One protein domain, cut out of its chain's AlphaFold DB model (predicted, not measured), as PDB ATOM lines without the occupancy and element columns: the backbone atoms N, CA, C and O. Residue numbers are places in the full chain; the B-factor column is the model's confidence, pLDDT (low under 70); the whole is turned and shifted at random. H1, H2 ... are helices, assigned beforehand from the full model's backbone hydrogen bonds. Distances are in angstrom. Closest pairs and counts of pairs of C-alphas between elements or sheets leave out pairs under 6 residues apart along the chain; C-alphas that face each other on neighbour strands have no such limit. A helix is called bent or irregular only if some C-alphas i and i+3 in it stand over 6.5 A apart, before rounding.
ATOM      1  N   ARG A   2     -37.718   0.939  -4.304       34.28
ATOM      2  CA  ARG A   2     -37.530   2.194  -5.053       34.28
ATOM      3  C   ARG A   2     -38.882   2.906  -5.122       34.28
ATOM      4  O   ARG A   2     -39.867   2.281  -5.502       34.28
ATOM      5  N   HIS A   3     -38.963   4.150  -4.666       36.12
ATOM      6  CA  HIS A   3     -40.210   4.917  -4.652       36.12
ATOM      7  C   HIS A   3     -40.177   5.947  -5.774       36.12
ATOM      8  O   HIS A   3     -39.377   6.875  -5.751       36.12
ATOM      9  N   SER A   4     -41.031   5.711  -6.767       34.03
ATOM     10  CA  SER A   4     -41.209   6.547  -7.948       34.03
ATOM     11  C   SER A   4     -42.061   7.760  -7.572       34.03
ATOM     12  O   SER A   4     -43.237   7.607  -7.243       34.03
ATOM     13  N   TYR A   5     -41.466   8.952  -7.576       39.84
ATOM     14  CA  TYR A   5     -42.184  10.221  -7.435       39.84
ATOM     15  C   TYR A   5     -42.186  10.931  -8.792       39.84
ATOM     16  O   TYR A   5     -41.131  11.143  -9.382       39.84
ATOM     17  N   SER A   6     -43.370  11.297  -9.289       32.34
ATOM     18  CA  SER A   6     -43.511  12.142 -10.481       32.34
ATOM     19  C   SER A   6     -43.378  13.605 -10.067       32.34
ATOM     20  O   SER A   6     -44.231  14.115  -9.343       32.34
ATOM     21  N   GLN A   7     -42.306  14.268 -10.505       46.78
ATOM     22  CA  GLN A   7     -42.125  15.712 -10.354       46.78
ATOM     23  C   GLN A   7     -41.910  16.383 -11.711       46.78
ATOM     24  O   GLN A   7     -41.449  15.775 -12.679       46.78
ATOM     25  N   LEU A   8     -42.324  17.645 -11.758       35.69
ATOM     26  CA  LEU A   8     -42.475  18.470 -12.946       35.69
ATOM     27  C   LEU A   8     -41.328  19.490 -12.980       35.69
ATOM     28  O   LEU A   8     -41.259  20.340 -12.096       35.69
ATOM     29  N   VAL A   9     -40.417  19.387 -13.946       45.41
ATOM     30  CA  VAL A   9     -39.238  20.257 -14.112       45.41
ATOM     31  C   VAL A   9     -38.851  20.311 -15.585       45.41
ATOM     32  O   VAL A   9     -38.728  19.264 -16.194       45.41
ATOM     33  N   LEU A  10     -38.598  21.509 -16.119       33.31
ATOM     34  CA  LEU A  10     -38.124  21.834 -17.480       33.31
ATOM     35  C   LEU A  10     -36.898  21.032 -17.987       33.31
ATOM     36  O   LEU A  10     -35.984  20.769 -17.206       33.31
ATOM     37  N   PRO A  11     -36.790  20.740 -19.305       33.16
ATOM     38  CA  PRO A  11     -35.603  20.107 -19.863       33.16
ATOM     39  C   PRO A  11     -34.429  21.092 -19.859       33.16
ATOM     40  O   PRO A  11     -34.552  22.259 -20.251       33.16
ATOM     41  N   ALA A  12     -33.275  20.589 -19.424       39.47
ATOM     42  CA  ALA A  12     -31.992  21.268 -19.477       39.47
ATOM     43  C   ALA A  12     -31.527  21.412 -20.937       39.47
ATOM     44  O   ALA A  12     -30.740  20.620 -21.442       39.47
ATOM     45  N   ALA A  13     -32.018  22.437 -21.628       33.62
ATOM     46  CA  ALA A  13     -31.305  23.007 -22.761       33.62
ATOM     47  C   ALA A  13     -30.353  24.067 -22.202       33.62
ATOM     48  O   ALA A  13     -30.833  25.015 -21.576       33.62
ATOM     49  N   SER A  39     -24.476  22.006 -14.574       86.81
ATOM     50  CA  SER A  39     -25.931  21.959 -14.732       86.81
ATOM     51  C   SER A  39     -26.566  20.893 -13.836       86.81
ATOM     52  O   SER A  39     -26.036  19.792 -13.680       86.81
ATOM     53  N   ALA A  40     -27.737  21.217 -13.302       89.06
ATOM     54  CA  ALA A  40     -28.608  20.324 -12.552       89.06
ATOM     55  C   ALA A  40     -30.060  20.530 -13.026       89.06
ATOM     56  O   ALA A  40     -30.342  21.543 -13.681       89.06
ATOM     57  N   PRO A  41     -30.986  19.596 -12.739       86.56
ATOM     58  CA  PRO A  41     -32.404  19.822 -12.997       86.56
ATOM     59  C   PRO A  41     -32.889  21.123 -12.346       86.56
ATOM     60  O   PRO A  41     -32.441  21.487 -11.258       86.56
ATOM     61  N   ALA A  42     -33.803  21.824 -13.019       84.31
ATOM     62  CA  ALA A  42     -34.441  23.013 -12.459       84.31
ATOM     63  C   ALA A  42     -35.349  22.666 -11.257       84.31
ATOM     64  O   ALA A  42     -35.551  21.501 -10.918       84.31
ATOM     65  N   LEU A  43     -35.902  23.688 -10.599       84.44
ATOM     66  CA  LEU A  43     -36.710  23.491  -9.393       84.44
ATOM     67  C   LEU A  43     -37.987  22.680  -9.682       84.44
ATOM     68  O   LEU A  43     -38.731  23.039 -10.602       84.44
ATOM     69  N   PRO A  44     -38.273  21.626  -8.894       86.81
ATOM     70  CA  PRO A  44     -39.476  20.826  -9.053       86.81
ATOM     71  C   PRO A  44     -40.713  21.475  -8.455       86.81
ATOM     72  O   PRO A  44     -40.667  22.136  -7.418       86.81
ATOM     73  N   PHE A  45     -41.861  21.173  -9.059       87.00
ATOM     74  CA  PHE A  45     -43.138  21.277  -8.360       87.00
ATOM     75  C   PHE A  45     -43.294  20.088  -7.412       87.00
ATOM     76  O   PHE A  45     -43.266  18.928  -7.833       87.00
ATOM     77  N   ILE A  46     -43.476  20.393  -6.129       86.69
ATOM     78  CA  ILE A  46     -43.606  19.409  -5.056       86.69
ATOM     79  C   ILE A  46     -45.056  19.376  -4.581       86.69
ATOM     80  O   ILE A  46     -45.644  20.409  -4.277       86.69
ATOM     81  N   ALA A  47     -45.625  18.175  -4.505       87.12
ATOM     82  CA  ALA A  47     -46.952  17.934  -3.954       87.12
ATOM     83  C   ALA A  47     -46.859  17.109  -2.665       87.12
ATOM     84  O   ALA A  47     -45.889  16.378  -2.447       87.12
ATOM     85  N   SER A  48     -47.883  17.213  -1.817       88.94
ATOM     86  CA  SER A  48     -47.984  16.407  -0.598       88.94
ATOM     87  C   SER A  48     -47.966  14.910  -0.915       88.94
ATOM     88  O   SER A  48     -48.591  14.462  -1.873       88.94
ATOM     89  N   ARG A  49     -47.349  14.115  -0.032       85.94
ATOM     90  CA  ARG A  49     -47.424  12.644  -0.080       85.94
ATOM     91  C   ARG A  49     -48.844  12.110   0.110       85.94
ATOM     92  O   ARG A  49     -49.115  10.981  -0.280       85.94
ATOM     93  N   SER A  50     -49.730  12.898   0.721       89.69
ATOM     94  CA  SER A  50     -51.148  12.551   0.872       89.69
ATOM     95  C   SER A  50     -51.954  12.738  -0.415       89.69
ATOM     96  O   SER A  50     -53.111  12.325  -0.466       89.69
ATOM     97  N   LEU A  51     -51.374  13.361  -1.449       87.75
ATOM     98  CA  LEU A  51     -52.026  13.504  -2.741       87.75
ATOM     99  C   LEU A  51     -52.112  12.127  -3.408       87.75
ATOM    100  O   LEU A  51     -51.095  11.473  -3.641       87.75
ATOM    101  N   GLY A  52     -53.331  11.681  -3.706       87.38
ATOM    102  CA  GLY A  52     -53.550  10.394  -4.358       87.38
ATOM    103  C   GLY A  52     -52.889  10.324  -5.745       87.38
ATOM    104  O   GLY A  52     -52.769  11.348  -6.427       87.38
ATOM    105  N   PRO A  53     -52.496   9.119  -6.201       84.75
ATOM    106  CA  PRO A  53     -51.794   8.936  -7.473       84.75
ATOM    107  C   PRO A  53     -52.611   9.425  -8.674       84.75
ATOM    108  O   PRO A  53     -52.045   9.954  -9.628       84.75
ATOM    109  N   GLU A  54     -53.937   9.310  -8.608       88.19
ATOM    110  CA  GLU A  54     -54.824   9.758  -9.681       88.19
ATOM    111  C   GLU A  54     -54.830  11.283  -9.829       88.19
ATOM    112  O   GLU A  54     -54.696  11.808 -10.934       88.19
ATOM    113  N   THR A  55     -54.884  12.020  -8.716       89.06
ATOM    114  CA  THR A  55     -54.782  13.482  -8.752       89.06
ATOM    115  C   THR A  55     -53.422  13.923  -9.283       89.06
ATOM    116  O   THR A  55     -53.353  14.848 -10.088       89.06
ATOM    117  N   LEU A  56     -52.339  13.244  -8.888       85.75
ATOM    118  CA  LEU A  56     -50.998  13.554  -9.381       85.75
ATOM    119  C   LEU A  56     -50.876  13.321 -10.898       85.75
ATOM    120  O   LEU A  56     -50.304  14.156 -11.601       85.75
ATOM    121  N   ARG A  57     -51.463  12.227 -11.403       87.00
ATOM    122  CA  ARG A  57     -51.505  11.884 -12.834       87.00
ATOM    123  C   ARG A  57     -52.201  12.960 -13.667       87.00
ATOM    124  O   ARG A  57     -51.774  13.226 -14.786       87.00
ATOM    125  N   LEU A  58     -53.248  13.582 -13.126       90.69
ATOM    126  CA  LEU A  58     -53.986  14.657 -13.793       90.69
ATOM    127  C   LEU A  58     -53.296  16.019 -13.662       90.69
ATOM    128  O   LEU A  58     -53.359  16.836 -14.580       90.69
ATOM    129  N   LEU A  59     -52.625  16.274 -12.540       90.06
ATOM    130  CA  LEU A  59     -52.067  17.586 -12.229       90.06
ATOM    131  C   LEU A  59     -50.929  17.982 -13.179       90.06
ATOM    132  O   LEU A  59     -50.904  19.111 -13.657       90.06
ATOM    133  N   ALA A  60     -50.007  17.061 -13.470       84.81
ATOM    134  CA  ALA A  60     -48.851  17.338 -14.322       84.81
ATOM    135  C   ALA A  60     -49.223  17.830 -15.741       84.81
ATOM    136  O   ALA A  60     -48.782  18.925 -16.102       84.81
ATOM    137  N   PRO A  61     -50.046  17.107 -16.534       90.06
ATOM    138  CA  PRO A  61     -50.455  17.586 -17.855       90.06
ATOM    139  C   PRO A  61     -51.309  18.855 -17.763       90.06
ATOM    140  O   PRO A  61     -51.072  19.796 -18.511       90.06
ATOM    141  N   THR A  62     -52.206  18.952 -16.775       92.88
ATOM    142  CA  THR A  62     -53.051  20.146 -16.594       92.88
ATOM    143  C   THR A  62     -52.216  21.405 -16.345       92.88
ATOM    144  O   THR A  62     -52.498  22.467 -16.898       92.88
ATOM    145  N   LEU A  63     -51.167  21.311 -15.522       91.31
ATOM    146  CA  LEU A  63     -50.257  22.432 -15.287       91.31
ATOM    147  C   LEU A  63     -49.469  22.792 -16.548       91.31
ATOM    148  O   LEU A  63     -49.309  23.978 -16.834       91.31
ATOM    149  N   ALA A  64     -48.999  21.794 -17.301       90.75
ATOM    150  CA  ALA A  64     -48.294  22.028 -18.557       90.75
ATOM    151  C   ALA A  64     -49.185  22.779 -19.563       90.75
ATOM    152  O   ALA A  64     -48.753  23.794 -20.112       90.75
ATOM    153  N   ASP A  65     -50.444  22.364 -19.707       93.00
ATOM    154  CA  ASP A  65     -51.430  23.004 -20.584       93.00
ATOM    155  C   ASP A  65     -51.749  24.439 -20.141       93.00
ATOM    156  O   ASP A  65     -51.816  25.364 -20.954       93.00
ATOM    157  N   ILE A  66     -51.903  24.666 -18.833       92.81
ATOM    158  CA  ILE A  66     -52.125  26.005 -18.274       92.81
ATOM    159  C   ILE A  66     -50.941  26.929 -18.570       92.81
ATOM    160  O   ILE A  66     -51.144  28.088 -18.935       92.81
ATOM    161  N   ILE A  67     -49.708  26.449 -18.404       91.50
ATOM    162  CA  ILE A  67     -48.513  27.262 -18.647       91.50
ATOM    163  C   ILE A  67     -48.343  27.528 -20.145       91.50
ATOM    164  O   ILE A  67     -48.045  28.660 -20.520       91.50
ATOM    165  N   GLY A  68     -48.620  26.538 -20.999       91.44
ATOM    166  CA  GLY A  68     -48.604  26.701 -22.455       91.44
ATOM    167  C   GLY A  68     -49.666  27.678 -22.973       91.44
ATOM    168  O   GLY A  68     -49.399  28.446 -23.891       91.44
ATOM    169  N   SER A  69     -50.852  27.704 -22.357       95.25
ATOM    170  CA  SER A  69     -51.966  28.579 -22.760       95.25
ATOM    171  C   SER A  69     -51.926  29.987 -22.152       95.25
ATOM    172  O   SER A  69     -52.683  30.861 -22.577       95.25
ATOM    173  N   ARG A  70     -51.053  30.245 -21.166       95.12
ATOM    174  CA  ARG A  70     -50.950  31.539 -20.467       95.12
ATOM    175  C   ARG A  70     -49.539  32.129 -20.582       95.12
ATOM    176  O   ARG A  70     -48.810  32.152 -19.589       95.12
ATOM    177  N   PRO A  71     -49.158  32.693 -21.744       91.06
ATOM    178  CA  PRO A  71     -47.801  33.194 -21.976       91.06
ATOM    179  C   PRO A  71     -47.391  34.310 -21.006       91.06
ATOM    180  O   PRO A  71     -46.253  34.336 -20.552       91.06
ATOM    181  N   ALA A  72     -48.320  35.186 -20.607       93.06
ATOM    182  CA  ALA A  72     -48.043  36.224 -19.611       93.06
ATOM    183  C   ALA A  72     -47.714  35.635 -18.225       93.06
ATOM    184  O   ALA A  72     -46.831  36.129 -17.525       93.06
ATOM    185  N   LEU A  73     -48.397  34.553 -17.833       91.00
ATOM    186  CA  LEU A  73     -48.105  33.841 -16.590       91.00
ATOM    187  C   LEU A  73     -46.757  33.125 -16.678       91.00
ATOM    188  O   LEU A  73     -45.957  33.232 -15.752       91.00
ATOM    189  N   ALA A  74     -46.501  32.430 -17.789       90.81
ATOM    190  CA  ALA A  74     -45.239  31.746 -18.038       90.81
ATOM    191  C   ALA A  74     -44.055  32.725 -17.983       90.81
ATOM    192  O   ALA A  74     -43.088  32.465 -17.273       90.81
ATOM    193  N   ALA A  75     -44.176  33.894 -18.621       88.44
ATOM    194  CA  ALA A  75     -43.173  34.954 -18.574       88.44
ATOM    195  C   ALA A  75     -42.958  35.487 -17.149       88.44
ATOM    196  O   ALA A  75     -41.823  35.544 -16.680       88.44
ATOM    197  N   ARG A  76     -44.040  35.794 -16.417       89.19
ATOM    198  CA  ARG A  76     -43.956  36.282 -15.029       89.19
ATOM    199  C   ARG A  76     -43.290  35.277 -14.088       89.19
ATOM    200  O   ARG A  76     -42.593  35.674 -13.163       89.19
ATOM    201  N   LEU A  77     -43.509  33.983 -14.316       88.81
ATOM    202  CA  LEU A  77     -42.878  32.898 -13.560       88.81
ATOM    203  C   LEU A  77     -41.517  32.476 -14.134       88.81
ATOM    204  O   LEU A  77     -40.882  31.582 -13.580       88.81
ATOM    205  N   ARG A  78     -41.071  33.095 -15.235       86.12
ATOM    206  CA  ARG A  78     -39.850  32.746 -15.980       86.12
ATOM    207  C   ARG A  78     -39.785  31.266 -16.372       86.12
ATOM    208  O   ARG A  78     -38.724  30.646 -16.389       86.12
ATOM    209  N   LEU A  79     -40.937  30.696 -16.705       88.56
ATOM    210  CA  LEU A  79     -41.074  29.313 -17.135       88.56
ATOM    211  C   LEU A  79     -41.115  29.247 -18.656       88.56
ATOM    212  O   LEU A  79     -41.865  29.971 -19.304       88.56
ATOM    213  N   ARG A  80     -40.346  28.316 -19.227       86.19
ATOM    214  CA  ARG A  80     -40.417  27.977 -20.658       86.19
ATOM    215  C   ARG A  80     -41.420  26.860 -20.967       86.19
ATOM    216  O   ARG A  80     -41.541  26.447 -22.112       86.19
ATOM    217  N   GLY A  81     -42.091  26.340 -19.945       85.44
ATOM    218  CA  GLY A  81     -42.884  25.117 -20.012       85.44
ATOM    219  C   GLY A  81     -42.645  24.228 -18.798       85.44
ATOM    220  O   GLY A  81     -42.075  24.657 -17.795       85.44
ATOM    221  N   LEU A  82     -43.091  22.984 -18.901       86.06
ATOM    222  CA  LEU A  82     -43.013  21.974 -17.856       86.06
ATOM    223  C   LEU A  82     -42.810  20.616 -18.514       86.06
ATOM    224  O   LEU A  82     -43.443  20.338 -19.529       86.06
ATOM    225  N   VAL A  83     -41.961  19.768 -17.940       82.88
ATOM    226  CA  VAL A  83     -41.848  18.369 -18.370       82.88
ATOM    227  C   VAL A  83     -41.808  17.448 -17.161       82.88
ATOM    228  O   VAL A  83     -41.508  17.876 -16.047       82.88
ATOM    229  N   THR A  84     -42.155  16.184 -17.368       82.12
ATOM    230  CA  THR A  84     -42.071  15.150 -16.335       82.12
ATOM    231  C   THR A  84     -40.730  14.441 -16.450       82.12
ATOM    232  O   THR A  84     -40.375  13.961 -17.525       82.12
ATOM    233  N   ILE A  85     -39.993  14.357 -15.344       80.62
ATOM    234  CA  ILE A  85     -38.717  13.635 -15.265       80.62
ATOM    235  C   ILE A  85     -38.763  12.592 -14.147       80.62
ATOM    236  O   ILE A  85     -39.584  12.672 -13.233       80.62
ATOM    237  N   SER A  86     -37.871  11.602 -14.223       83.06
ATOM    238  CA  SER A  86     -37.681  10.634 -13.140       83.06
ATOM    239  C   SER A  86     -37.221  11.339 -11.861       83.06
ATOM    240  O   SER A  86     -36.419  12.272 -11.923       83.06
ATOM    241  N   SER A  87     -37.650  10.847 -10.696       77.19
ATOM    242  CA  SER A  87     -37.130  11.303  -9.400       77.19
ATOM    243  C   SER A  87     -35.605  11.181  -9.308       77.19
ATOM    244  O   SER A  87     -34.958  12.013  -8.676       77.19
ATOM    245  N   ASP A  88     -35.020  10.197  -9.998       86.44
ATOM    246  CA  ASP A  88     -33.571   9.989 -10.039       86.44
ATOM    247  C   ASP A  88     -32.820  11.098 -10.793       86.44
ATOM    248  O   ASP A  88     -31.609  11.215 -10.641       86.44
ATOM    249  N   ALA A  89     -33.504  11.961 -11.554       86.38
ATOM    250  CA  ALA A  89     -32.860  13.086 -12.229       86.38
ATOM    251  C   ALA A  89     -32.188  14.057 -11.242       86.38
ATOM    252  O   ALA A  89     -31.185  14.680 -11.582       86.38
ATOM    253  N   HIS A  90     -32.693  14.148 -10.006       87.69
ATOM    254  CA  HIS A  90     -32.107  14.980  -8.952       87.69
ATOM    255  C   HIS A  90     -30.913  14.314  -8.252       87.69
ATOM    256  O   HIS A  90     -30.312  14.931  -7.376       87.69
ATOM    257  N   ARG A  91     -30.520  13.090  -8.644       90.62
ATOM    258  CA  ARG A  91     -29.338  12.414  -8.089       90.62
ATOM    259  C   ARG A  91     -28.086  13.277  -8.211       90.62
ATOM    260  O   ARG A  91     -27.346  13.363  -7.244       90.62
ATOM    261  N   THR A  92     -27.923  14.004  -9.317       90.94
ATOM    262  CA  THR A  92     -26.788  14.912  -9.523       90.94
ATOM    263  C   THR A  92     -26.651  15.954  -8.409       90.94
ATOM    264  O   THR A  92     -25.537  16.327  -8.068       90.94
ATOM    265  N   ILE A  93     -27.761  16.419  -7.823       90.50
ATOM    266  CA  ILE A  93     -27.730  17.380  -6.707       90.50
ATOM    267  C   ILE A  93     -27.228  16.699  -5.430       90.50
ATOM    268  O   ILE A  93     -26.440  17.289  -4.700       90.50
ATOM    269  N   LEU A  94     -27.627  15.448  -5.189       91.12
ATOM    270  CA  LEU A  94     -27.115  14.658  -4.065       91.12
ATOM    271  C   LEU A  94     -25.618  14.362  -4.238       91.12
ATOM    272  O   LEU A  94     -24.852  14.467  -3.289       91.12
ATOM    273  N   ASP A  95     -25.180  14.080  -5.466       93.12
ATOM    274  CA  ASP A  95     -23.762  13.863  -5.759       93.12
ATOM    275  C   ASP A  95     -22.932  15.139  -5.513       93.12
ATOM    276  O   ASP A  95     -21.799  15.060  -5.032       93.12
ATOM    277  N   MET A  96     -23.495  16.319  -5.818       92.50
ATOM    278  CA  MET A  96     -22.891  17.622  -5.498       92.50
ATOM    279  C   MET A  96     -22.814  17.862  -3.983       92.50
ATOM    280  O   MET A  96     -21.807  18.385  -3.508       92.50
ATOM    281  N   GLU A  97     -23.845  17.485  -3.222       92.69
ATOM    282  CA  GLU A  97     -23.836  17.561  -1.753       92.69
ATOM    283  C   GLU A  97     -22.718  16.685  -1.172       92.69
ATOM    284  O   GLU A  97     -21.896  17.165  -0.392       92.69
ATOM    285  N   ASP A  98     -22.616  15.434  -1.618       94.06
ATOM    286  CA  ASP A  98     -21.566  14.512  -1.182       94.06
ATOM    287  C   ASP A  98     -20.157  15.019  -1.543       94.06
ATOM    288  O   ASP A  98     -19.205  14.840  -0.779       94.06
ATOM    289  N   GLU A  99     -19.999  15.649  -2.712       95.12
ATOM    290  CA  GLU A  99     -18.753  16.302  -3.131       95.12
ATOM    291  C   GLU A  99     -18.385  17.457  -2.189       95.12
ATOM    292  O   GLU A  99     -17.245  17.526  -1.723       95.12
ATOM    293  N   ALA A 100     -19.353  18.307  -1.844       93.94
ATOM    294  CA  ALA A 100     -19.154  19.411  -0.914       93.94
ATOM    295  C   ALA A 100     -18.774  18.911   0.491       93.94
ATOM    296  O   ALA A 100     -17.823  19.413   1.091       93.94
ATOM    297  N   LEU A 101     -19.448  17.874   0.994       94.50
ATOM    298  CA  LEU A 101     -19.120  17.266   2.286       94.50
ATOM    299  C   LEU A 101     -17.691  16.704   2.302       94.50
ATOM    300  O   LEU A 101     -16.948  16.948   3.253       94.50
ATOM    301  N   ARG A 102     -17.265  16.008   1.238       96.25
ATOM    302  CA  ARG A 102     -15.878  15.516   1.105       96.25
ATOM    303  C   ARG A 102     -14.850  16.644   1.038       96.25
ATOM    304  O   ARG A 102     -13.731  16.460   1.507       96.25
ATOM    305  N   ALA A 103     -15.221  17.794   0.482       96.56
ATOM    306  CA  ALA A 103     -14.384  18.989   0.443       96.56
ATOM    307  C   ALA A 103     -14.378  19.784   1.769       96.56
ATOM    308  O   ALA A 103     -13.705  20.807   1.863       96.56
ATOM    309  N   GLY A 104     -15.090  19.315   2.802       96.62
ATOM    310  CA  GLY A 104     -15.106  19.934   4.128       96.62
ATOM    311  C   GLY A 104     -16.087  21.097   4.273       96.62
ATOM    312  O   GLY A 104     -16.011  21.831   5.259       96.62
ATOM    313  N   TYR A 105     -17.017  21.276   3.326       95.00
ATOM    314  CA  TYR A 105     -18.093  22.249   3.493       95.00
ATOM    315  C   TYR A 105     -19.033  21.811   4.628       95.00
ATOM    316  O   TYR A 105     -19.374  20.627   4.729       95.00
ATOM    317  N   PRO A 106     -19.474  22.744   5.491       90.31
ATOM    318  CA  PRO A 106     -20.385  22.421   6.575       90.31
ATOM    319  C   PRO A 106     -21.770  22.068   6.034       90.31
ATOM    320  O   PRO A 106     -22.241  22.634   5.045       90.31
ATOM    321  N   LYS A 107     -22.460  21.173   6.741       86.50
ATOM    322  CA  LYS A 107     -23.877  20.926   6.494       86.50
ATOM    323  C   LYS A 107     -24.677  22.177   6.870       86.50
ATOM    324  O   LYS A 107     -24.535  22.684   7.983       86.50
ATOM    325  N   LEU A 108     -25.500  22.662   5.945       74.94
ATOM    326  CA  LEU A 108     -26.433  23.756   6.216       74.94
ATOM    327  C   LEU A 108     -27.536  23.241   7.162       74.94
ATOM    328  O   LEU A 108     -28.046  22.138   6.956       74.94
ATOM    329  N   ALA A 109     -27.811  23.997   8.231       67.00
ATOM    330  CA  ALA A 109     -28.737  23.641   9.312       67.00
ATOM    331  C   ALA A 109     -30.211  23.831   8.930       67.00
ATOM    332  O   ALA A 109     -30.504  24.796   8.186       67.00
TER     333      ALA A 109
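What this domain is: This is residues 2 to 13 and 39 to 109 of the 109 residues of an uncharacterized protein of Trinickia dinghuensis (UniProt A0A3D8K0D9). Two long helices, H1 and H3, lie at opposite ends of a loose, elongated model, with stretches of chain that bear no named element running between them. The short H2 makes a corner with the last residues of H1, while H3 reaches away as an arm; residues 98 to 104, of which 98 to 102 belong to H3, stick out, and the printed part turns off sideways from the far end of H3 to end at residue 109. The printed part has 83 residues, with three named helices in the order H1, H2, H3 and no named strand; the class is all helix, though under half of the residues, 39, are in named elements. The whole is loose, with a radius of gyration of the C-alphas of 15.5 A and spans of 46 by 30 by 24 A.

How they stand to each other: Residues 2 to 13 and 39 to 52 hold no named element. H1, residues 53 to 69, and H2, residues 71 to 76, only just touch, only at the corner by their tight link, with 3 pairs of C-alphas within 8 A. H1 touches H2 with residues 67 to 68 alone; the closest C-alphas are those of Ile 67 and Ala 74, 5.6 A apart. Their lines are about perpendicular, at 82 degrees. H3, residues 87 to 102, is apart from H1 and from H2. Every O i to N i+4 pair is within hydrogen-bond range in H2, against 12 of 13 in H1 and 8 of 12 in H3.

Where its parts are: H1 begins at C-alpha 53 (-51.794, 8.936, -7.473) and is 24.9 A long. It is neither bent nor irregular, but only just: C-alphas 57 and 60 are 6.2 A apart. H2 measures 8.5 A. H3, 24.1 A long, ends at C-alpha 102 (-15.878, 15.516, 1.105); it is only just irregular, with C-alphas 89 and 92 6.9 A apart.

The domain as a whole: The two C-alphas farthest apart, those of Ser 69 and Gly 104, are 46.4 A apart. Residues 14 to 38 are not printed, and C-alphas 13 and 39 are 9.7 A apart across this cut. The link from H2 to H3 is short, with 10 residues. Residues 98 to 104, of which 98 to 102 belong to H3, stand free. The mean pLDDT of the printed part is 81.2; residues 2 to 13 and residue 109 are under 70.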